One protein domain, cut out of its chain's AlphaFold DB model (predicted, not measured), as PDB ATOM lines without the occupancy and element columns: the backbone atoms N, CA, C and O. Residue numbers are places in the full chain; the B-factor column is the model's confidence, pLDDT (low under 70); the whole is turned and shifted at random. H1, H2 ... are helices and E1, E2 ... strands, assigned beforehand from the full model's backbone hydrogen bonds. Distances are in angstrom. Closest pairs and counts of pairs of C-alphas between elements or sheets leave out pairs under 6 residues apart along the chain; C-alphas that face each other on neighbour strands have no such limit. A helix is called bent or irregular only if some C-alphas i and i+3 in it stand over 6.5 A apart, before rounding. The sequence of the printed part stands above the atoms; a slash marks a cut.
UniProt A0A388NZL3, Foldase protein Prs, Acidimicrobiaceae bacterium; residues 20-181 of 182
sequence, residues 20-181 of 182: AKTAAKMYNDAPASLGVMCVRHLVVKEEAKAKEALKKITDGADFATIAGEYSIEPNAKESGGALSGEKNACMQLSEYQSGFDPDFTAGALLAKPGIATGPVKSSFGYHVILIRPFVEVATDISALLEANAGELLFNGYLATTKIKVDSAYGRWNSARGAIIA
ATOM      1  N   ALA A  20      21.242  37.739  98.241       94.44
ATOM      2  CA  ALA A  20      20.338  37.322  99.314       94.44
ATOM      3  C   ALA A  20      19.278  36.301  98.857       94.44
ATOM      4  O   ALA A  20      18.908  35.405  99.613       94.44
ATOM      5  N   LYS A  21      18.800  36.402  97.610       97.00
ATOM      6  CA  LYS A  21      17.804  35.477  97.051       97.00
ATOM      7  C   LYS A  21      18.403  34.086  96.840       97.00
ATOM      8  O   LYS A  21      17.768  33.080  97.157       97.00
ATOM      9  N   THR A  22      19.617  34.030  96.310       98.06
ATOM     10  CA  THR A  22      20.364  32.796  96.079       98.06
ATOM     11  C   THR A  22      20.766  32.165  97.408       98.06
ATOM     12  O   THR A  22      20.535  30.972  97.595       98.06
ATOM     13  N   ALA A  23      21.249  32.966  98.361       98.00
ATOM     14  CA  ALA A  23      21.556  32.518  99.716       98.00
ATOM     15  C   ALA A  23      20.319  31.923 100.407       98.00
ATOM     16  O   ALA A  23      20.385  30.813 100.927       98.00
ATOM     17  N   ALA A  24      19.165  32.596 100.330       98.12
ATOM     18  CA  ALA A  24      17.910  32.090 100.884       98.12
ATOM     19  C   ALA A  24      17.527  30.728 100.292       98.12
ATOM     20  O   ALA A  24      17.139  29.815 101.020       98.12
ATOM     21  N   LYS A  25      17.650  30.569  98.968       98.19
ATOM     22  CA  LYS A  25      17.369  29.296  98.297       98.19
ATOM     23  C   LYS A  25      18.314  28.195  98.783       98.19
ATOM     24  O   LYS A  25      17.845  27.134  99.178       98.19
ATOM     25  N   MET A  26      19.620  28.459  98.782       97.94
ATOM     26  CA  MET A  26      20.635  27.513  99.255       97.94
ATOM     27  C   MET A  26      20.369  27.080 100.700       97.94
ATOM     28  O   MET A  26      20.343  25.887 100.991       97.94
ATOM     29  N   TYR A  27      20.091  28.040 101.582       97.81
ATOM     30  CA  TYR A  27      19.799  27.792 102.990       97.81
ATOM     31  C   TYR A  27      18.543  26.937 103.197       97.81
ATOM     32  O   TYR A  27      18.540  26.018 104.011       97.81
ATOM     33  N   ASN A  28      17.473  27.223 102.452       97.25
ATOM     34  CA  ASN A  28      16.225  26.468 102.547       97.25
ATOM     35  C   ASN A  28      16.357  25.040 102.000       97.25
ATOM     36  O   ASN A  28      15.708  24.134 102.523       97.25
ATOM     37  N   ASP A  29      17.194  24.837 100.978       96.19
ATOM     38  CA  ASP A  29      17.478  23.516 100.408       96.19
ATOM     39  C   ASP A  29      18.368  22.686 101.357       96.19
ATOM     40  O   ASP A  29      18.076  21.522 101.637       96.19
ATOM     41  N   ALA A  30      19.444  23.288 101.876       95.94
ATOM     42  CA  ALA A  30      20.354  22.692 102.850       95.94
ATOM     43  C   ALA A  30      21.021  23.802 103.688       95.94
ATOM     44  O   ALA A  30      21.918  24.477 103.177       95.94
ATOM     45  N   PRO A  31      20.669  23.988 104.973       94.06
ATOM     46  CA  PRO A  31      21.128  25.140 105.765       94.06
ATOM     47  C   PRO A  31      22.645  25.296 105.810       94.06
ATOM     48  O   PRO A  31      23.182  26.383 105.608       94.06
ATOM     49  N   ALA A  32      23.342  24.173 105.980       96.75
ATOM     50  CA  ALA A  32      24.792  24.121 106.053       96.75
ATOM     51  C   ALA A  32      25.500  24.426 104.722       96.75
ATOM     52  O   ALA A  32      26.712  24.615 104.727       96.75
ATOM     53  N   SER A  33      24.789  24.504 103.587       97.62
ATOM     54  CA  SER A  33      25.382  24.791 102.267       97.62
ATOM     55  C   SER A  33      26.063  26.159 102.188       97.62
ATOM     56  O   SER A  33      26.954  26.353 101.365       97.62
ATOM     57  N   LEU A  34      25.682  27.087 103.069       97.88
ATOM     58  CA  LEU A  34      26.318  28.394 103.206       97.88
ATOM     59  C   LEU A  34      27.542  28.383 104.132       97.88
ATOM     60  O   LEU A  34      28.094  29.442 104.401       97.88
ATOM     61  N   GLY A  35      27.949  27.223 104.660       97.56
ATOM     62  CA  GLY A  35      29.068  27.110 105.603       97.56
ATOM     63  C   GLY A  35      28.794  27.700 106.979       97.56
ATOM     64  O   GLY A  35      29.719  27.858 107.768       97.56
ATOM     65  N   VAL A  36      27.540  28.032 107.269       96.31
ATOM     66  CA  VAL A  36      27.084  28.645 108.516       96.31
ATOM     67  C   VAL A  36      25.829  27.926 108.992       96.31
ATOM     68  O   VAL A  36      25.040  27.442 108.180       96.31
ATOM     69  N   MET A  37      25.628  27.851 110.305       97.12
ATOM     70  CA  MET A  37      24.395  27.330 110.892       97.12
ATOM     71  C   MET A  37      23.905  28.249 112.008       97.12
ATOM     72  O   MET A  37      24.676  28.722 112.847       97.12
ATOM     73  N   CYS A  38      22.595  28.476 112.017       97.44
ATOM     74  CA  CYS A  38      21.911  29.332 112.978       97.44
ATOM     75  C   CYS A  38      20.961  28.453 113.789       97.44
ATOM     76  O   CYS A  38      19.827  28.201 113.374       97.44
ATOM     77  N   VAL A  39      21.464  27.904 114.890       98.06
ATOM     78  CA  VAL A  39      20.806  26.825 115.633       98.06
ATOM     79  C   VAL A  39      20.188  27.372 116.914       98.06
ATOM     80  O   VAL A  39      20.817  28.132 117.648       98.06
ATOM     81  N   ARG A  40      18.960  26.948 117.210       97.88
ATOM     82  CA  ARG A  40      18.436  26.890 118.575       97.88
ATOM     83  C   ARG A  40      18.382  25.438 119.018       97.88
ATOM     84  O   ARG A  40      18.026  24.565 118.228       97.88
ATOM     85  N   HIS A  41      18.704  25.175 120.273       98.56
ATOM     86  CA  HIS A  41      18.510  23.865 120.862       98.56
ATOM     87  C   HIS A  41      18.056  23.958 122.313       98.56
ATOM     88  O   HIS A  41      18.177  24.982 122.971       98.56
ATOM     89  N   LEU A  42      17.523  22.854 122.809       98.62
ATOM     90  CA  LEU A  42      17.408  22.598 124.238       98.62
ATOM     91  C   LEU A  42      17.968  21.213 124.503       98.62
ATOM     92  O   LEU A  42      17.865  20.336 123.643       98.62
ATOM     93  N   VAL A  43      18.516  21.005 125.693       98.62
ATOM     94  CA  VAL A  43      19.076  19.721 126.112       98.62
ATOM     95  C   VAL A  43      18.455  19.283 127.428       98.62
ATOM     96  O   VAL A  43      18.308  20.073 128.351       98.62
ATOM     97  N   VAL A  44      18.097  18.007 127.538       98.75
ATOM     98  CA  VAL A  44      17.552  17.407 128.764       98.75
ATOM     99  C   VAL A  44      18.202  16.058 129.048       98.75
ATOM    100  O   VAL A  44      18.738  15.411 128.152       98.75
ATOM    101  N   LYS A  45      18.151  15.592 130.301       98.56
ATOM    102  CA  LYS A  45      18.762  14.303 130.685       98.56
ATOM    103  C   LYS A  45      18.037  13.088 130.102       98.56
ATOM    104  O   LYS A  45      18.674  12.092 129.774       98.56
ATOM    105  N   GLU A  46      16.716  13.171 129.989       98.50
ATOM    106  CA  GLU A  46      15.842  12.044 129.663       98.50
ATOM    107  C   GLU A  46      15.170  12.239 128.305       98.50
ATOM    108  O   GLU A  46      14.613  13.302 128.024       98.50
ATOM    109  N   GLU A  47      15.143  11.186 127.487       98.56
ATOM    110  CA  GLU A  47      14.518  11.210 126.159       98.56
ATOM    111  C   GLU A  47      13.026  11.570 126.224       98.56
ATOM    112  O   GLU A  47      12.519  12.293 125.369       98.56
ATOM    113  N   ALA A  48      12.323  11.105 127.262       98.62
ATOM    114  CA  ALA A  48      10.905  11.392 127.462       98.62
ATOM    115  C   ALA A  48      10.634  12.901 127.588       98.62
ATOM    116  O   ALA A  48       9.709  13.408 126.956       98.62
ATOM    117  N   LYS A  49      11.488  13.634 128.315       98.56
ATOM    118  CA  LYS A  49      11.383  15.096 128.442       98.56
ATOM    119  C   LYS A  49      11.667  15.808 127.123       98.56
ATOM    120  O   LYS A  49      11.017  16.801 126.818       98.56
ATOM    121  N   ALA A  50      12.592  15.285 126.314       98.75
ATOM    122  CA  ALA A  50      12.877  15.851 124.997       98.75
ATOM    123  C   ALA A  50      11.676  15.669 124.058       98.75
ATOM    124  O   ALA A  50      11.311  16.596 123.339       98.75
ATOM    125  N   LYS A  51      11.018  14.501 124.103       98.75
ATOM    126  CA  LYS A  51       9.783  14.236 123.346       98.75
ATOM    127  C   LYS A  51       8.636  15.141 123.786       98.75
ATOM    128  O   LYS A  51       7.909  15.641 122.934       98.75
ATOM    129  N   GLU A  52       8.486  15.370 125.088       98.69
ATOM    130  CA  GLU A  52       7.483  16.295 125.619       98.69
ATOM    131  C   GLU A  52       7.727  17.732 125.134       98.69
ATOM    132  O   GLU A  52       6.814  18.359 124.598       98.69
ATOM    133  N   ALA A  53       8.961  18.228 125.264       98.62
ATOM    134  CA  ALA A  53       9.344  19.560 124.802       98.62
ATOM    135  C   ALA A  53       9.120  19.717 123.291       98.62
ATOM    136  O   ALA A  53       8.484  20.677 122.857       98.62
ATOM    137  N   LEU A  54       9.564  18.737 122.492       98.69
ATOM    138  CA  LEU A  54       9.328  18.720 121.050       98.69
ATOM    139  C   LEU A  54       7.832  18.770 120.735       98.69
ATOM    140  O   LEU A  54       7.428  19.572 119.901       98.69
ATOM    141  N   LYS A  55       7.008  17.975 121.432       98.69
ATOM    142  CA  LYS A  55       5.557  17.981 121.228       98.69
ATOM    143  C   LYS A  55       4.965  19.371 121.473       98.69
ATOM    144  O   LYS A  55       4.204  19.858 120.644       98.69
ATOM    145  N   LYS A  56       5.336  20.025 122.575       98.62
ATOM    146  CA  LYS A  56       4.860  21.380 122.902       98.62
ATOM    147  C   LYS A  56       5.226  22.387 121.818       98.62
ATOM    148  O   LYS A  56       4.377  23.170 121.406       98.62
ATOM    149  N   ILE A  57       6.458  22.322 121.320       98.50
ATOM    150  CA  ILE A  57       6.933  23.180 120.230       98.50
ATOM    151  C   ILE A  57       6.133  22.913 118.949       98.50
ATOM    152  O   ILE A  57       5.667  23.848 118.303       98.50
ATOM    153  N   THR A  58       5.906  21.645 118.592       97.44
ATOM    154  CA  THR A  58       5.114  21.293 117.402       97.44
ATOM    155  C   THR A  58       3.631  21.644 117.535       97.44
ATOM    156  O   THR A  58       2.982  21.894 116.525       97.44
ATOM    157  N   ASP A  59       3.108  21.705 118.761       98.06
ATOM    158  CA  ASP A  59       1.747  22.164 119.062       98.06
ATOM    159  C   ASP A  59       1.631  23.709 119.049       98.06
ATOM    160  O   ASP A  59       0.542  24.245 119.256       98.06
ATOM    161  N   GLY A  60       2.730  24.434 118.798       97.31
ATOM    162  CA  GLY A  60       2.750  25.888 118.624       97.31
ATOM    163  C   GLY A  60       3.331  26.683 119.795       97.31
ATOM    164  O   GLY A  60       3.271  27.912 119.766       97.31
ATOM    165  N   ALA A  61       3.892  26.030 120.817       98.19
ATOM    166  CA  ALA A  61       4.636  26.743 121.851       98.19
ATOM    167  C   ALA A  61       5.915  27.371 121.272       98.19
ATOM    168  O   ALA A  61       6.593  26.779 120.430       98.19
ATOM    169  N   ASP A  62       6.268  28.561 121.758       97.88
ATOM    170  CA  ASP A  62       7.502  29.239 121.372       97.88
ATOM    171  C   ASP A  62       8.741  28.438 121.817       97.88
ATOM    172  O   ASP A  62       8.860  28.040 122.980       97.88
ATOM    173  N   PHE A  63       9.680  28.213 120.892       98.50
ATOM    174  CA  PHE A  63      10.868  27.397 121.158       98.50
ATOM    175  C   PHE A  63      11.718  27.987 122.283       98.50
ATOM    176  O   PHE A  63      12.172  27.244 123.149       98.50
ATOM    177  N   ALA A  64      11.942  29.306 122.276       97.88
ATOM    178  CA  ALA A  64      12.810  29.963 123.249       97.88
ATOM    179  C   ALA A  64      12.252  29.841 124.673       97.88
ATOM    180  O   ALA A  64      12.994  29.549 125.609       97.88
ATOM    181  N   THR A  65      10.935  29.971 124.811       98.31
ATOM    182  CA  THR A  65      10.214  29.753 126.068       98.31
ATOM    183  C   THR A  65      10.399  28.320 126.568       98.31
ATOM    184  O   THR A  65      10.838  28.113 127.698       98.31
ATOM    185  N   ILE A  66      10.153  27.316 125.715       98.56
ATOM    186  CA  ILE A  66      10.324  25.903 126.090       98.56
ATOM    187  C   ILE A  66      11.787  25.583 126.420       98.56
ATOM    188  O   ILE A  66      12.054  24.850 127.371       98.56
ATOM    189  N   ALA A  67      12.747  26.149 125.687       98.44
ATOM    190  CA  ALA A  67      14.166  25.991 125.984       98.44
ATOM    191  C   ALA A  67      14.520  26.553 127.368       98.44
ATOM    192  O   ALA A  67      15.177  25.861 128.144       98.44
ATOM    193  N   GLY A  68      14.038  27.749 127.714       98.06
ATOM    194  CA  GLY A  68      14.279  28.360 129.023       98.06
ATOM    195  C   GLY A  68      13.629  27.625 130.200       98.06
ATOM    196  O   GLY A  68      14.121  27.717 131.324       98.06
ATOM    197  N   GLU A  69      12.548  26.883 129.955       97.44
ATOM    198  CA  GLU A  69      11.857  26.077 130.969       97.44
ATOM    199  C   GLU A  69      12.454  24.671 131.142       97.44
ATOM    200  O   GLU A  69      12.575  24.181 132.265       97.44
ATOM    201  N   TYR A  70      12.788  23.998 130.036       97.81
ATOM    202  CA  TYR A  70      13.141  22.574 130.043       97.81
ATOM    203  C   TYR A  70      14.645  22.328 130.024       97.81
ATOM    204  O   TYR A  70      15.090  21.307 130.556       97.81
ATOM    205  N   SER A  71      15.421  23.195 129.369       98.44
ATOM    206  CA  SER A  71      16.826  22.911 129.092       98.44
ATOM    207  C   SER A  71      17.658  22.899 130.371       98.44
ATOM    208  O   SER A  71      17.505  23.742 131.250       98.44
ATOM    209  N   ILE A  72      18.588  21.950 130.450       98.12
ATOM    210  CA  ILE A  72      19.589  21.877 131.520       98.12
ATOM    211  C   ILE A  72      20.863  22.661 131.183       98.12
ATOM    212  O   ILE A  72      21.802  22.664 131.978       98.12
ATOM    213  N   GLU A  73      20.934  23.275 130.000       96.44
ATOM    214  CA  GLU A  73      22.032  24.175 129.662       96.44
ATOM    215  C   GLU A  73      21.951  25.444 130.533       96.44
ATOM    216  O   GLU A  73      20.899  26.086 130.559       96.44
ATOM    217  N   PRO A  74      23.048  25.848 131.204       94.50
ATOM    218  CA  PRO A  74      23.032  26.954 132.163       94.50
ATOM    219  C   PRO A  74      22.474  28.286 131.646       94.50
ATOM    220  O   PRO A  74      21.895  29.020 132.436       94.50
ATOM    221  N   ASN A  75      22.655  28.596 130.358       94.31
ATOM    222  CA  ASN A  75      22.292  29.888 129.764       94.31
ATOM    223  C   ASN A  75      21.000  29.833 128.925       94.31
ATOM    224  O   ASN A  75      20.666  30.793 128.233       94.31
ATOM    225  N   ALA A  76      20.276  28.707 128.935       96.12
ATOM    226  CA  ALA A  76      19.132  28.509 128.045       96.12
ATOM    227  C   ALA A  76      17.966  29.465 128.317       96.12
ATOM    228  O   ALA A  76      17.210  29.787 127.400       96.12
ATOM    229  N   LYS A  77      17.817  29.926 129.563       95.50
ATOM    230  CA  LYS A  77      16.759  30.860 129.955       95.50
ATOM    231  C   LYS A  77      16.960  32.236 129.327       95.50
ATOM    232  O   LYS A  77      15.994  32.860 128.902       95.50
ATOM    233  N   GLU A  78      18.204  32.687 129.252       95.38
ATOM    234  CA  GLU A  78      18.590  33.971 128.683       95.38
ATOM    235  C   GLU A  78      18.730  33.887 127.158       95.38
ATOM    236  O   GLU A  78      18.291  34.791 126.448       95.38
ATOM    237  N   SER A  79      19.316  32.802 126.640       95.50
ATOM    238  CA  SER A  79      19.557  32.629 125.201       95.50
ATOM    239  C   SER A  79      18.324  32.159 124.425       95.50
ATOM    240  O   SER A  79      18.305  32.232 123.193       95.50
ATOM    241  N   GLY A  80      17.313  31.613 125.108       96.81
ATOM    242  CA  GLY A  80      16.225  30.886 124.453       96.81
ATOM    243  C   GLY A  80      16.731  29.673 123.664       96.81
ATOM    244  O   GLY A  80      16.162  29.321 122.627       96.81
ATOM    245  N   GLY A  81      17.858  29.094 124.094       97.19
ATOM    246  CA  GLY A  81      18.533  27.994 123.414       97.19
ATOM    247  C   GLY A  81      19.330  28.390 122.169       97.19
ATOM    248  O   GLY A  81      19.768  27.511 121.431       97.19
ATOM    249  N   ALA A  82      19.481  29.683 121.866       97.00
ATOM    250  CA  ALA A  82      20.206  30.131 120.679       97.00
ATOM    251  C   ALA A  82      21.723  29.965 120.831       97.00
ATOM    252  O   ALA A  82      22.334  30.531 121.736       97.00
ATOM    253  N   LEU A  83      22.332  29.260 119.877       95.56
ATOM    254  CA  LEU A  83      23.780  29.190 119.718       95.56
ATOM    255  C   LEU A  83      24.237  30.356 118.846       95.56
ATOM    256  O   LEU A  83      23.800  30.499 117.703       95.56
ATOM    257  N   SER A  84      25.094  31.204 119.406       89.44
ATOM    258  CA  SER A  84      25.581  32.424 118.760       89.44
ATOM    259  C   SER A  84      27.104  32.431 118.738       89.44
ATOM    260  O   SER A  84      27.741  31.985 119.691       89.44
ATOM    261  N   GLY A  85      27.680  32.957 117.658       78.56
ATOM    262  CA  GLY A  85      29.101  33.287 117.622       78.56
ATOM    263  C   GLY A  85      29.378  34.547 118.443       78.56
ATOM    264  O   GLY A  85      28.454  35.232 118.878       78.56
ATOM    265  N   GLU A  86      30.651  34.914 118.603       73.00
ATOM    266  CA  GLU A  86      31.045  36.076 119.422       73.00
ATOM    267  C   GLU A  86      30.346  37.391 119.024       73.00
ATOM    268  O   GLU A  86      30.177  38.283 119.854       73.00
ATOM    269  N   LYS A  87      29.973  37.530 117.744       77.12
ATOM    270  CA  LYS A  87      29.400  38.760 117.169       77.12
ATOM    271  C   LYS A  87      28.205  38.537 116.237       77.12
ATOM    272  O   LYS A  87      27.749  39.501 115.636       77.12
ATOM    273  N   ASN A  88      27.730  37.301 116.077       85.31
ATOM    274  CA  ASN A  88      26.665  36.959 115.127       85.31
ATOM    275  C   ASN A  88      25.690  35.957 115.743       85.31
ATOM    276  O   ASN A  88      26.091  35.067 116.490       85.31
ATOM    277  N   ALA A  89      24.422  36.034 115.346       87.06
ATOM    278  CA  ALA A  89      23.382  35.095 115.770       87.06
ATOM    279  C   ALA A  89      23.480  33.705 115.097       87.06
ATOM    280  O   ALA A  89      22.593  32.862 115.258       87.06
ATOM    281  N   CYS A  90      24.541  33.493 114.315       95.31
ATOM    282  CA  CYS A  90      24.904  32.262 113.629       95.31
ATOM    283  C   CYS A  90      26.392  31.983 113.859       95.31
ATOM    284  O   CYS A  90      27.177  32.904 114.092       95.31
ATOM    285  N   MET A  91      26.784  30.719 113.729       95.31
ATOM    286  CA  MET A  91      28.178  30.284 113.826       95.31
ATOM    287  C   MET A  91      28.612  29.622 112.520       95.31
ATOM    288  O   MET A  91      27.777  29.118 111.757       95.31
ATOM    289  N   GLN A  92      29.916  29.608 112.256       96.12
ATOM    290  CA  GLN A  92      30.471  28.881 111.122       96.12
ATOM    291  C   GLN A  92      30.300  27.379 111.342       96.12
ATOM    292  O   GLN A  92      30.394  26.872 112.458       96.12
ATOM    293  N   LEU A  93      30.073  26.633 110.264       97.12
ATOM    294  CA  LEU A  93      29.911  25.184 110.322       97.12
ATOM    295  C   LEU A  93      31.143  24.487 110.919       97.12
ATOM    296  O   LEU A  93      31.001  23.515 111.658       97.12
ATOM    297  N   SER A  94      32.338  25.002 110.634       96.06
ATOM    298  CA  SER A  94      33.596  24.500 111.189       96.06
ATOM    299  C   SER A  94      33.610  24.532 112.719       96.06
ATOM    300  O   SER A  94      34.078  23.579 113.335       96.06
ATOM    301  N   GLU A  95      33.020  25.558 113.339       96.12
ATOM    302  CA  GLU A  95      32.918  25.671 114.799       96.12
ATOM    303  C   GLU A  95      32.040  24.559 115.391       96.12
ATOM    304  O   GLU A  95      32.384  23.989 116.426       96.12
ATOM    305  N   TYR A  96      30.956  24.175 114.704       97.19
ATOM    306  CA  TYR A  96      30.154  23.006 115.087       97.19
ATOM    307  C   TYR A  96      30.935  21.700 114.944       97.19
ATOM    308  O   TYR A  96      30.867  20.827 115.806       97.19
ATOM    309  N   GLN A  97      31.693  21.560 113.859       97.25
ATOM    310  CA  GLN A  97      32.456  20.345 113.577       97.25
ATOM    311  C   GLN A  97      33.612  20.126 114.561       97.25
ATOM    312  O   GLN A  97      33.934  18.977 114.870       97.25
ATOM    313  N   SER A  98      34.231  21.202 115.059       96.06
ATOM    314  CA  SER A  98      35.357  21.127 115.997       96.06
ATOM    315  C   SER A  98      34.961  21.252 117.469       96.06
ATOM    316  O   SER A  98      35.678  20.745 118.327       96.06
ATOM    317  N   GLY A  99      33.877  21.972 117.771       95.38
ATOM    318  CA  GLY A  99      33.525  22.381 119.134       95.38
ATOM    319  C   GLY A  99      32.340  21.645 119.756       95.38
ATOM    320  O   GLY A  99      32.148  21.738 120.966       95.38
ATOM    321  N   PHE A 100      31.548  20.919 118.963       97.12
ATOM    322  CA  PHE A 100      30.315  20.289 119.429       97.12
ATOM    323  C   PHE A 100      30.381  18.766 119.344       97.12
ATOM    324  O   PHE A 100      31.219  18.173 118.662       97.12
ATOM    325  N   ASP A 101      29.470  18.122 120.070       98.06
ATOM    326  CA  ASP A 101      29.304  16.676 120.017       98.06
ATOM    327  C   ASP A 101      28.927  16.235 118.581       98.06
ATOM    328  O   ASP A 101      28.003  16.808 117.995       98.06
ATOM    329  N   PRO A 102      29.604  15.227 117.995       97.25
ATOM    330  CA  PRO A 102      29.363  14.818 116.612       97.25
ATOM    331  C   PRO A 102      27.921  14.399 116.316       97.25
ATOM    332  O   PRO A 102      27.450  14.636 115.206       97.25
ATOM    333  N   ASP A 103      27.214  13.803 117.279       98.12
ATOM    334  CA  ASP A 103      25.830  13.369 117.071       98.12
ATOM    335  C   ASP A 103      24.876  14.570 117.088       98.12
ATOM    336  O   ASP A 103      23.942  14.636 116.284       98.12
ATOM    337  N   PHE A 104      25.159  15.577 117.925       98.56
ATOM    338  CA  PHE A 104      24.460  16.863 117.883       98.56
ATOM    339  C   PHE A 104      24.664  17.558 116.533       98.56
ATOM    340  O   PHE A 104      23.687  17.939 115.884       98.56
ATOM    341  N   THR A 105      25.913  17.669 116.073       98.31
ATOM    342  CA  THR A 105      26.232  18.300 114.786       98.31
ATOM    343  C   THR A 105      25.598  17.536 113.621       98.31
ATOM    344  O   THR A 105      25.034  18.154 112.720       98.31
ATOM    345  N   ALA A 106      25.601  16.199 113.649       97.75
ATOM    346  CA  ALA A 106      24.910  15.382 112.651       97.75
ATOM    347  C   ALA A 106      23.394  15.640 112.640       97.75
ATOM    348  O   ALA A 106      22.804  15.787 111.569       97.75
ATOM    349  N   GLY A 107      22.769  15.741 113.816       97.81
ATOM    350  CA  GLY A 107      21.357  16.094 113.949       97.81
ATOM    351  C   GLY A 107      21.038  17.480 113.382       97.81
ATOM    352  O   GLY A 107      20.087  17.624 112.618       97.81
ATOM    353  N   ALA A 108      21.868  18.482 113.687       98.06
ATOM    354  CA  ALA A 108      21.716  19.840 113.166       98.06
ATOM    355  C   ALA A 108      21.868  19.908 111.637       98.06
ATOM    356  O   ALA A 108      21.082  20.582 110.974       98.06
ATOM    357  N   LEU A 109      22.814  19.159 111.060       97.44
ATOM    358  CA  LEU A 109      23.024  19.083 109.608       97.44
ATOM    359  C   LEU A 109      21.828  18.488 108.845       97.44
ATOM    360  O   LEU A 109      21.639  18.798 107.669       97.44
ATOM    361  N   LEU A 110      21.035  17.626 109.489       96.50
ATOM    362  CA  LEU A 110      19.846  16.998 108.900       96.50
ATOM    363  C   LEU A 110      18.565  17.823 109.095       96.50
ATOM    364  O   LEU A 110      17.545  17.536 108.460       96.50
ATOM    365  N   ALA A 111      18.593  18.817 109.981       97.31
ATOM    366  CA  ALA A 111      17.430  19.617 110.319       97.31
ATOM    367  C   ALA A 111      17.094  20.635 109.215       97.31
ATOM    368  O   ALA A 111      17.956  21.135 108.491       97.31
ATOM    369  N   LYS A 112      15.800  20.950 109.095       97.06
ATOM    370  CA  LYS A 112      15.284  21.930 108.133       97.06
ATOM    371  C   LYS A 112      15.007  23.269 108.820       97.06
ATOM    372  O   LYS A 112      14.599  23.262 109.985       97.06
ATOM    373  N   PRO A 113      15.150  24.408 108.117       97.81
ATOM    374  CA  PRO A 113      14.788  25.709 108.666       97.81
ATOM    375  C   PRO A 113      13.341  25.750 109.152       97.81
ATOM    376  O   PRO A 113      12.431  25.300 108.458       97.81
ATOM    377  N   GLY A 114      13.132  26.304 110.343       97.94
ATOM    378  CA  GLY A 114      11.815  26.500 110.947       97.94
ATOM    379  C   GLY A 114      11.149  25.234 111.491       97.94
ATOM    380  O   GLY A 114      10.032  25.324 111.987       97.94
ATOM    381  N   ILE A 115      11.802  24.068 111.425       97.88
ATOM    382  CA  ILE A 115      11.231  22.800 111.894       97.88
ATOM    383  C   ILE A 115      12.062  22.273 113.063       97.88
ATOM    384  O   ILE A 115      13.238  21.946 112.905       97.88
ATOM    385  N   ALA A 116      11.440  22.165 114.240       98.31
ATOM    386  CA  ALA A 116      12.056  21.525 115.395       98.31
ATOM    387  C   ALA A 116      12.164  20.004 115.179       98.31
ATOM    388  O   ALA A 116      11.224  19.359 114.712       98.31
ATOM    389  N   THR A 117      13.315  19.424 115.514       98.00
ATOM    390  CA  THR A 117      13.661  18.013 115.278       98.00
ATOM    391  C   THR A 117      14.341  17.394 116.497       98.00
ATOM    392  O   THR A 117      14.864  18.103 117.353       98.00
ATOM    393  N   GLY A 118      14.328  16.064 116.595       96.19
ATOM    394  CA  GLY A 118      14.890  15.306 117.714       96.19
ATOM    395  C   GLY A 118      13.931  14.217 118.215       96.19
ATOM    396  O   GLY A 118      12.924  13.947 117.559       96.19
ATOM    397  N   PRO A 119      14.212  13.592 119.373       98.38
ATOM    398  CA  PRO A 119      15.389  13.812 120.214       98.38
ATOM    399  C   PRO A 119      16.695  13.326 119.568       98.38
ATOM    400  O   PRO A 119      16.745  12.230 119.019       98.38
ATOM    401  N   VAL A 120      17.765  14.110 119.682       98.62
ATOM    402  CA  VAL A 120      19.125  13.724 119.272       98.62
ATOM    403  C   VAL A 120      19.944  13.406 120.519       98.62
ATOM    404  O   VAL A 120      20.102  14.263 121.385       98.62
ATOM    405  N   LYS A 121      20.450  12.177 120.652       98.56
ATOM    406  CA  LYS A 121      21.327  11.810 121.774       98.56
ATOM    407  C   LYS A 121      22.710  12.432 121.573       98.56
ATOM    408  O   LYS A 121      23.257  12.347 120.486       98.56
ATOM    409  N   SER A 122      23.284  12.992 122.635       98.31
ATOM    410  CA  SER A 122      24.702  13.364 122.709       98.31
ATOM    411  C   SER A 122      25.294  12.959 124.065       98.31
ATOM    412  O   SER A 122      24.568  12.486 124.948       98.31
ATOM    413  N   SER A 123      26.590  13.180 124.287       97.62
ATOM    414  CA  SER A 123      27.223  13.011 125.607       97.62
ATOM    415  C   SER A 123      26.573  13.834 126.739       97.62
ATOM    416  O   SER A 123      26.607  13.413 127.893       97.62
ATOM    417  N   PHE A 124      25.902  14.947 126.424       97.38
ATOM    418  CA  PHE A 124      25.288  15.860 127.401       97.38
ATOM    419  C   PHE A 124      23.827  15.537 127.742       97.38
ATOM    420  O   PHE A 124      23.307  16.012 128.751       97.38
ATOM    421  N   GLY A 125      23.144  14.738 126.918       98.44
ATOM    422  CA  GLY A 125      21.716  14.480 127.096       98.44
ATOM    423  C   GLY A 125      21.003  14.146 125.793       98.44
ATOM    424  O   GLY A 125      21.565  13.473 124.928       98.44
ATOM    425  N   TYR A 126      19.755  14.585 125.699       98.88
ATOM    426  CA  TYR A 126      18.892  14.498 124.531       98.88
ATOM    427  C   TYR A 126      18.505  15.905 124.101       98.88
ATOM    428  O   TYR A 126      18.027  16.692 124.919       98.88
ATOM    429  N   HIS A 127      18.712  16.201 122.825       98.81
ATOM    430  CA  HIS A 127      18.529  17.525 122.256       98.81
ATOM    431  C   HIS A 127      17.280  17.592 121.393       98.81
ATOM    432  O   HIS A 127      17.002  16.667 120.629       98.81
ATOM    433  N   VAL A 128      16.567  18.709 121.474       98.81
ATOM    434  CA  VAL A 128      15.653  19.151 120.416       98.81
ATOM    435  C   VAL A 128      16.343  20.300 119.696       98.81
ATOM    436  O   VAL A 128      16.860  21.200 120.351       98.81
ATOM    437  N   ILE A 129      16.389  20.247 118.369       98.75
ATOM    438  CA  ILE A 129      17.174  21.148 117.521       98.75
ATOM    439  C   ILE A 129      16.243  21.859 116.543       98.75
ATOM    440  O   ILE A 129      15.406  21.225 115.903       98.75
ATOM    441  N   LEU A 130      16.422  23.166 116.392       98.62
ATOM    442  CA  LEU A 130      15.743  24.007 115.419       98.62
ATOM    443  C   LEU A 130      16.788  24.798 114.631       98.62
ATOM    444  O   LEU A 130      17.541  25.587 115.200       98.62
ATOM    445  N   ILE A 131      16.791  24.644 113.309       98.31
ATOM    446  CA  ILE A 131      17.471  25.600 112.435       98.31
ATOM    447  C   ILE A 131      16.558  26.810 112.284       98.31
ATOM    448  O   ILE A 131      15.392  26.665 111.916       98.31
ATOM    449  N   ARG A 132      17.056  28.006 112.594       97.62
ATOM    450  CA  ARG A 132      16.248  29.227 112.536       97.62
ATOM    451  C   ARG A 132      15.811  29.519 111.089       97.62
ATOM    452  O   ARG A 132      16.582  29.284 110.164       97.62
ATOM    453  N   PRO A 133      14.585  30.011 110.846       97.31
ATOM    454  CA  PRO A 133      14.163  30.446 109.515       97.31
ATOM    455  C   PRO A 133      15.110  31.499 108.929       97.31
ATOM    456  O   PRO A 133      15.505  32.421 109.639       97.31
ATOM    457  N   PHE A 134      15.402  31.428 107.624       96.81
ATOM    458  CA  PHE A 134      16.325  32.364 106.961       96.81
ATOM    459  C   PHE A 134      15.967  33.837 107.209       96.81
ATOM    460  O   PHE A 134      16.844  34.657 107.448       96.81
ATOM    461  N   VAL A 135      14.672  34.169 107.208       96.44
ATOM    462  CA  VAL A 135      14.182  35.538 107.439       96.44
ATOM    463  C   VAL A 135      14.601  36.119 108.792       96.44
ATOM    464  O   VAL A 135      14.731  37.331 108.905       96.44
ATOM    465  N   GLU A 136      14.846  35.280 109.802       95.31
ATOM    466  CA  GLU A 136      15.307  35.729 111.119       95.31
ATOM    467  C   GLU A 136      16.813  36.016 111.176       95.31
ATOM    468  O   GLU A 136      17.268  36.646 112.126       95.31
ATOM    469  N   VAL A 137      17.585  35.486 110.224       96.06
ATOM    470  CA  VAL A 137      19.056  35.417 110.290       96.06
ATOM    471  C   VAL A 137      19.738  35.889 109.003       96.06
ATOM    472  O   VAL A 137      20.950  35.764 108.852       96.06
ATOM    473  N   ALA A 138      18.971  36.441 108.059       96.25
ATOM    474  CA  ALA A 138      19.464  36.845 106.745       96.25
ATOM    475  C   ALA A 138      20.604  37.870 106.842       96.25
ATOM    476  O   ALA A 138      21.575  37.780 106.090       96.25
ATOM    477  N   THR A 139      20.504  38.815 107.779       95.12
ATOM    478  CA  THR A 139      21.526  39.844 108.006       95.12
ATOM    479  C   THR A 139      22.834  39.232 108.510       95.12
ATOM    480  O   THR A 139      23.882  39.505 107.932       95.12
ATOM    481  N   ASP A 140      22.781  38.357 109.520       94.94
ATOM    482  CA  ASP A 140      23.961  37.674 110.067       94.94
ATOM    483  C   ASP A 140      24.634  36.772 109.025       94.94
ATOM    484  O   ASP A 140      25.854  36.787 108.867       94.94
ATOM    485  N   ILE A 141      23.837  36.011 108.268       96.12
ATOM    486  CA  ILE A 141      24.346  35.159 107.187       96.12
ATOM    487  C   ILE A 141      25.034  36.011 106.115       96.12
ATOM    488  O   ILE A 141      26.120  35.653 105.662       96.12
ATOM    489  N   SER A 142      24.432  37.137 105.724       95.19
ATOM    490  CA  SER A 142      25.016  38.030 104.716       95.19
ATOM    491  C   SER A 142      26.344  38.611 105.200       95.19
ATOM    492  O   SER A 142      27.328  38.549 104.471       95.19
ATOM    493  N   ALA A 143      26.409  39.070 106.453       94.44
ATOM    494  CA  ALA A 143      27.637  39.599 107.043       94.44
ATOM    495  C   ALA A 143      28.763  38.547 107.098       94.44
ATOM    496  O   ALA A 143      29.917  38.848 106.787       94.44
ATOM    497  N   LEU A 144      28.443  37.297 107.453       94.94
ATOM    498  CA  LEU A 144      29.412  36.196 107.457       94.94
ATOM    499  C   LEU A 144      29.913  35.867 106.042       94.94
ATOM    500  O   LEU A 144      31.116  35.698 105.836       94.94
ATOM    501  N   LEU A 145      29.011  35.814 105.058       95.94
ATOM    502  CA  LEU A 145      29.371  35.563 103.661       95.94
ATOM    503  C   LEU A 145      30.217  36.700 103.074       95.94
ATOM    504  O   LEU A 145      31.192  36.427 102.383       95.94
ATOM    505  N   GLU A 146      29.910  37.960 103.372       93.75
ATOM    506  CA  GLU A 146      30.729  39.100 102.939       93.75
ATOM    507  C   GLU A 146      32.148  39.048 103.518       93.75
ATOM    508  O   GLU A 146      33.109  39.402 102.835       93.75
ATOM    509  N   ALA A 147      32.296  38.559 104.752       93.50
ATOM    510  CA  ALA A 147      33.595  38.431 105.396       93.50
ATOM    511  C   ALA A 147      34.448  37.285 104.822       93.50
ATOM    512  O   ALA A 147      35.665  37.441 104.704       93.50
ATOM    513  N   ASN A 148      33.847  36.129 104.495       93.69
ATOM    514  CA  ASN A 148      34.610  34.938 104.092       93.69
ATOM    515  C   ASN A 148      33.843  33.946 103.187       93.69
ATOM    516  O   ASN A 148      33.843  32.737 103.429       93.69
ATOM    517  N   ALA A 149      33.190  34.432 102.124       96.50
ATOM    518  CA  ALA A 149      32.367  33.609 101.224       96.50
ATOM    519  C   ALA A 149      33.066  32.333 100.739       96.50
ATOM    520  O   ALA A 149      32.466  31.263 100.754       96.50
ATOM    521  N   GLY A 150      34.324  32.433 100.302       97.06
ATOM    522  CA  GLY A 150      35.041  31.302  99.721       97.06
ATOM    523  C   GLY A 150      35.167  30.118 100.665       97.06
ATOM    524  O   GLY A 150      34.778  29.009 100.306       97.06
ATOM    525  N   GLU A 151      35.683  30.348 101.870       95.75
ATOM    526  CA  GLU A 151      35.867  29.284 102.854       95.75
ATOM    527  C   GLU A 151      34.529  28.723 103.338       95.75
ATOM    528  O   GLU A 151      34.353  27.506 103.394       95.75
ATOM    529  N   LEU A 152      33.558  29.597 103.616       97.31
ATOM    530  CA  LEU A 152      32.235  29.187 104.081       97.31
ATOM    531  C   LEU A 152      31.526  28.316 103.037       97.31
ATOM    532  O   LEU A 152      31.133  27.188 103.329       97.31
ATOM    533  N   LEU A 153      31.426  28.783 101.794       98.00
ATOM    534  CA  LEU A 153      30.754  28.040 100.728       98.00
ATOM    535  C   LEU A 153      31.486  26.739 100.390       98.00
ATOM    536  O   LEU A 153      30.841  25.737 100.088       98.00
ATOM    537  N   PHE A 154      32.819  26.716 100.484       96.75
ATOM    538  CA  PHE A 154      33.587  25.485 100.318       96.75
ATOM    539  C   PHE A 154      33.275  24.466 101.423       96.75
ATOM    540  O   PHE A 154      32.947  23.317 101.123       96.75
ATOM    541  N   ASN A 155      33.292  24.886 102.690       96.75
ATOM    542  CA  ASN A 155      32.951  24.020 103.820       96.75
ATOM    543  C   ASN A 155      31.498  23.527 103.738       96.75
ATOM    544  O   ASN A 155      31.226  22.345 103.960       96.75
ATOM    545  N   GLY A 156      30.567  24.400 103.346       97.69
ATOM    546  CA  GLY A 156      29.171  24.035 103.127       97.69
ATOM    547  C   GLY A 156      28.983  23.046 101.978       97.69
ATOM    548  O   GLY A 156      28.218  22.084 102.098       97.69
ATOM    549  N   TYR A 157      29.733  23.209 100.889       96.69
ATOM    550  CA  TYR A 157      29.761  22.244  99.795       96.69
ATOM    551  C   TYR A 157      30.242  20.865 100.268       96.69
ATOM    552  O   TYR A 157      29.573  19.865 100.010       96.69
ATOM    553  N   LEU A 158      31.346  20.795 101.019       96.44
ATOM    554  CA  LEU A 158      31.859  19.529 101.560       96.44
ATOM    555  C   LEU A 158      30.876  18.838 102.519       96.44
ATOM    556  O   LEU A 158      30.797  17.608 102.550       96.44
ATOM    557  N   ALA A 159      30.125  19.610 103.303       96.06
ATOM    558  CA  ALA A 159      29.175  19.067 104.269       96.06
ATOM    559  C   ALA A 159      27.894  18.516 103.629       96.06
ATOM    560  O   ALA A 159      27.298  17.580 104.163       96.06
ATOM    561  N   THR A 160      27.476  19.091 102.500       95.56
ATOM    562  CA  THR A 160      26.213  18.758 101.821       95.56
ATOM    563  C   THR A 160      26.390  17.821 100.628       95.56
ATOM    564  O   THR A 160      25.425  17.202 100.177       95.56
ATOM    565  N   THR A 161      27.615  17.675 100.118       94.88
ATOM    566  CA  THR A 161      27.911  16.789  98.993       94.88
ATOM    567  C   THR A 161      28.222  15.361  99.439       94.88
ATOM    568  O   THR A 161      28.728  15.098 100.532       94.88
ATOM    569  N   LYS A 162      27.957  14.396  98.554       92.88
ATOM    570  CA  LYS A 162      28.304  12.994  98.790       92.88
ATOM    571  C   LYS A 162      29.779  12.763  98.469       92.88
ATOM    572  O   LYS A 162      30.135  12.497  97.321       92.88
ATOM    573  N   ILE A 163      30.620  12.795  99.494       94.62
ATOM    574  CA  ILE A 163      32.045  12.479  99.367       94.62
ATOM    575  C   ILE A 163      32.255  10.971  99.512       94.62
ATOM    576  O   ILE A 163      31.818  10.352 100.481       94.62
ATOM    577  N   LYS A 164      32.937  10.375  98.530       93.94
ATOM    578  CA  LYS A 164      33.440   9.003  98.611       93.94
ATOM    579  C   LYS A 164      34.933   9.050  98.881       93.94
ATOM    580  O   LYS A 164      35.666   9.735  98.176       93.94
ATOM    581  N   VAL A 165      35.350   8.298  99.883       94.69
ATOM    582  CA  VAL A 165      36.749   8.088 100.239       94.69
ATOM    583  C   VAL A 165      37.029   6.608 100.018       94.69
ATOM    584  O   VAL A 165      36.157   5.780 100.290       94.69
ATOM    585  N   ASP A 166      38.194   6.281  99.464       95.25
ATOM    586  CA  ASP A 166      38.612   4.884  99.379       95.25
ATOM    587  C   ASP A 166      38.689   4.292 100.794       95.25
ATOM    588  O   ASP A 166      39.220   4.923 101.710       95.25
ATOM    589  N   SER A 167      38.155   3.082 100.975       93.12
ATOM    590  CA  SER A 167      38.053   2.445 102.290       93.12
ATOM    591  C   SER A 167      39.398   2.265 102.996       93.12
ATOM    592  O   SER A 167      39.412   2.179 104.221       93.12
ATOM    593  N   ALA A 168      40.519   2.246 102.263       95.94
ATOM    594  CA  ALA A 168      41.858   2.217 102.846       95.94
ATOM    595  C   ALA A 168      42.178   3.474 103.678       95.94
ATOM    596  O   ALA A 168      43.000   3.409 104.589       95.94
ATOM    597  N   TYR A 169      41.519   4.601 103.392       94.81
ATOM    598  CA  TYR A 169      41.704   5.871 104.101       94.81
ATOM    599  C   TYR A 169      40.571   6.185 105.088       94.81
ATOM    600  O   TYR A 169      40.700   7.121 105.874       94.81
ATOM    601  N   GLY A 170      39.487   5.404 105.076       95.69
ATOM    602  CA  GLY A 170      38.344   5.549 105.976       95.69
ATOM    603  C   GLY A 170      37.087   6.068 105.279       95.69
ATOM    604  O   GLY A 170      36.847   5.800 104.101       95.69
ATOM    605  N   ARG A 171      36.271   6.832 106.012       95.19
ATOM    606  CA  ARG A 171      35.005   7.398 105.524       95.19
ATOM    607  C   ARG A 171      34.888   8.885 105.828       95.19
ATOM    608  O   ARG A 171      35.303   9.346 106.888       95.19
ATOM    609  N   TRP A 172      34.262   9.634 104.923       96.00
ATOM    610  CA  TRP A 172      33.901  11.027 105.186       96.00
ATOM    611  C   TRP A 172      32.836  11.118 106.286       96.00
ATOM    612  O   TRP A 172      31.854  10.371 106.276       96.00
ATOM    613  N   ASN A 173      33.018  12.048 107.222       95.81
ATOM    614  CA  ASN A 173      32.040  12.396 108.243       95.81
ATOM    615  C   ASN A 173      31.778  13.907 108.199       95.81
ATOM    616  O   ASN A 173      32.614  14.702 108.629       95.81
ATOM    617  N   SER A 174      30.598  14.299 107.712       95.69
ATOM    618  CA  SER A 174      30.190  15.705 107.592       95.69
ATOM    619  C   SER A 174      30.036  16.406 108.941       95.69
ATOM    620  O   SER A 174      30.322  17.595 109.031       95.69
ATOM    621  N   ALA A 175      29.664  15.687 110.001       95.94
ATOM    622  CA  ALA A 175      29.567  16.244 111.348       95.94
ATOM    623  C   ALA A 175      30.936  16.554 111.971       95.94
ATOM    624  O   ALA A 175      31.011  17.327 112.914       95.94
ATOM    625  N   ARG A 176      32.013  15.978 111.428       95.25
ATOM    626  CA  ARG A 176      33.402  16.265 111.819       95.25
ATOM    627  C   ARG A 176      34.181  17.063 110.776       95.25
ATOM    628  O   ARG A 176      35.318  17.431 111.038       95.25
ATOM    629  N   GLY A 177      33.613  17.275 109.586       94.56
ATOM    630  CA  GLY A 177      34.316  17.900 108.461       94.56
ATOM    631  C   GLY A 177      35.596  17.162 108.056       94.56
ATOM    632  O   GLY A 177      36.535  17.787 107.574       94.56
ATOM    633  N   ALA A 178      35.670  15.847 108.297       95.38
ATOM    634  CA  ALA A 178      36.915  15.093 108.200       95.38
ATOM    635  C   ALA A 178      36.704  13.640 107.761       95.38
ATOM    636  O   ALA A 178      35.617  13.068 107.888       95.38
ATOM    637  N   ILE A 179      37.787  13.026 107.283       95.75
ATOM    638  CA  ILE A 179      37.871  11.578 107.098       95.75
ATOM    639  C   ILE A 179      38.126  10.942 108.466       95.75
ATOM    640  O   ILE A 179      39.031  11.355 109.189       95.75
ATOM    641  N   ILE A 180      37.327   9.942 108.821       94.44
ATOM    642  CA  ILE A 180      37.486   9.160 110.046       94.44
ATOM    643  C   ILE A 180      37.748   7.697 109.712       94.44
ATOM    644  O   ILE A 180      37.338   7.219 108.652       94.44
ATOM    645  N   ALA A 181      38.412   6.990 110.626       92.12
ATOM    646  CA  ALA A 181      38.605   5.549 110.516       92.12
ATOM    647  C   ALA A 181      37.258   4.813 110.361       92.12
ATOM    648  O   ALA A 181      36.218   5.310 110.814       92.12
TER     649      ALA A 181
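AT A GLANCE: This is residues 20 to 181 of the 182 residues of the protein "Foldase protein Prs" of Acidimicrobiaceae bacterium (UniProt A0A388NZL3). A strongly twisted sheet of three strands, E1, E3 and E2, has the helical hairpin H3 and H4 over one face and H7 over the other. Away from the sheet, the long bent helix H8 makes a corner, with H1 packed on its first arm and H2 and H6 on its second; the small strand hairpin E4 and E5 lies farthest from the mean of the C-alphas. The printed part has 162 residues, with eight named helices and five named strands in the order H1 H2 E1 H3 H4 H5 H6 H7 E2 E3 H8 E4 E5; both sheets are antiparallel, and the class is mixed. The whole is compact, with a radius of gyration of the C-alphas of 15.7 A and spans of 43 by 39 by 26 A.

HOW THE PARTS SIT: Start at H1, residues 20 to 29, which touches H2, residues 31 to 34, C-alphas 26 and 33 being closest at 6.2 A. H2 is only just irregular, with C-alphas 31 and 34 6.6 A apart. Next find E1, residues 39 to 44, antiparallel to E3, residues 125 to 131, with N 40 and O 130 2.8 A apart. E2, residues 116 to 122, forms a hairpin with E3, with N 117 and O 129 2.8 A apart. H3, residues 47 to 58, is on this sheet at a height over the sheet of 8.0 A. H4, residues 63 to 70, touches H3 at C-alphas 57 and 63, 5.8 A, on the same face. H5, residues 76 to 79, touches H4 at C-alphas 68 and 77, 3.6 A, and only grazes the sheet. H7, residues 102 to 110, is on the opposite face, over E3 at 8.3 A height over the sheet. H8, residues 134 to 160, was assigned as one helix by its hydrogen bonds but is bent, C-alphas 147 and 150 being 9.2 A apart. Its arm H8a, residues 134 to 147, is irregular, with C-alphas 136 and 139 8.1 A apart, and touches H1 at C-alphas 134 and 24, 6.3 A. Its arm H8b, residues 150 to 160, touches H2 at C-alphas 156 and 33, 4.0 A, and H6, residues 93 to 99, at C-alphas 155 and 93, 7.3 A. E4, residues 171 to 173, and E5, residues 178 to 180, form a hairpin, with N 173 and O 178 2.9 A apart. Every O i to N i+4 pair is within hydrogen-bond range in H1, H3, H4, H6, H7 and H8b, and 8 of 10 in H8a; H2 and H5 are too short for one.

IN THESE COORDINATES: Find C-alpha 20 at (20.338, 37.322, 99.314); H1 runs 14.1 A from there. E3 spans 18.9 A, H8a 18.4 A, E2 16.7 A, E1 16.5 A, H3 16.3 A and H8b 15.5 A. E5 ends at C-alpha 180, (37.486, 9.160, 110.046).

THE WHOLE: The C-alphas of Ala 61 and Ala 168, 48.5 A apart, are the farthest. The printed part has no cut; the link from H5 to H6, residues 80 to 92, is long. No printed residue is under 70 in pLDDT.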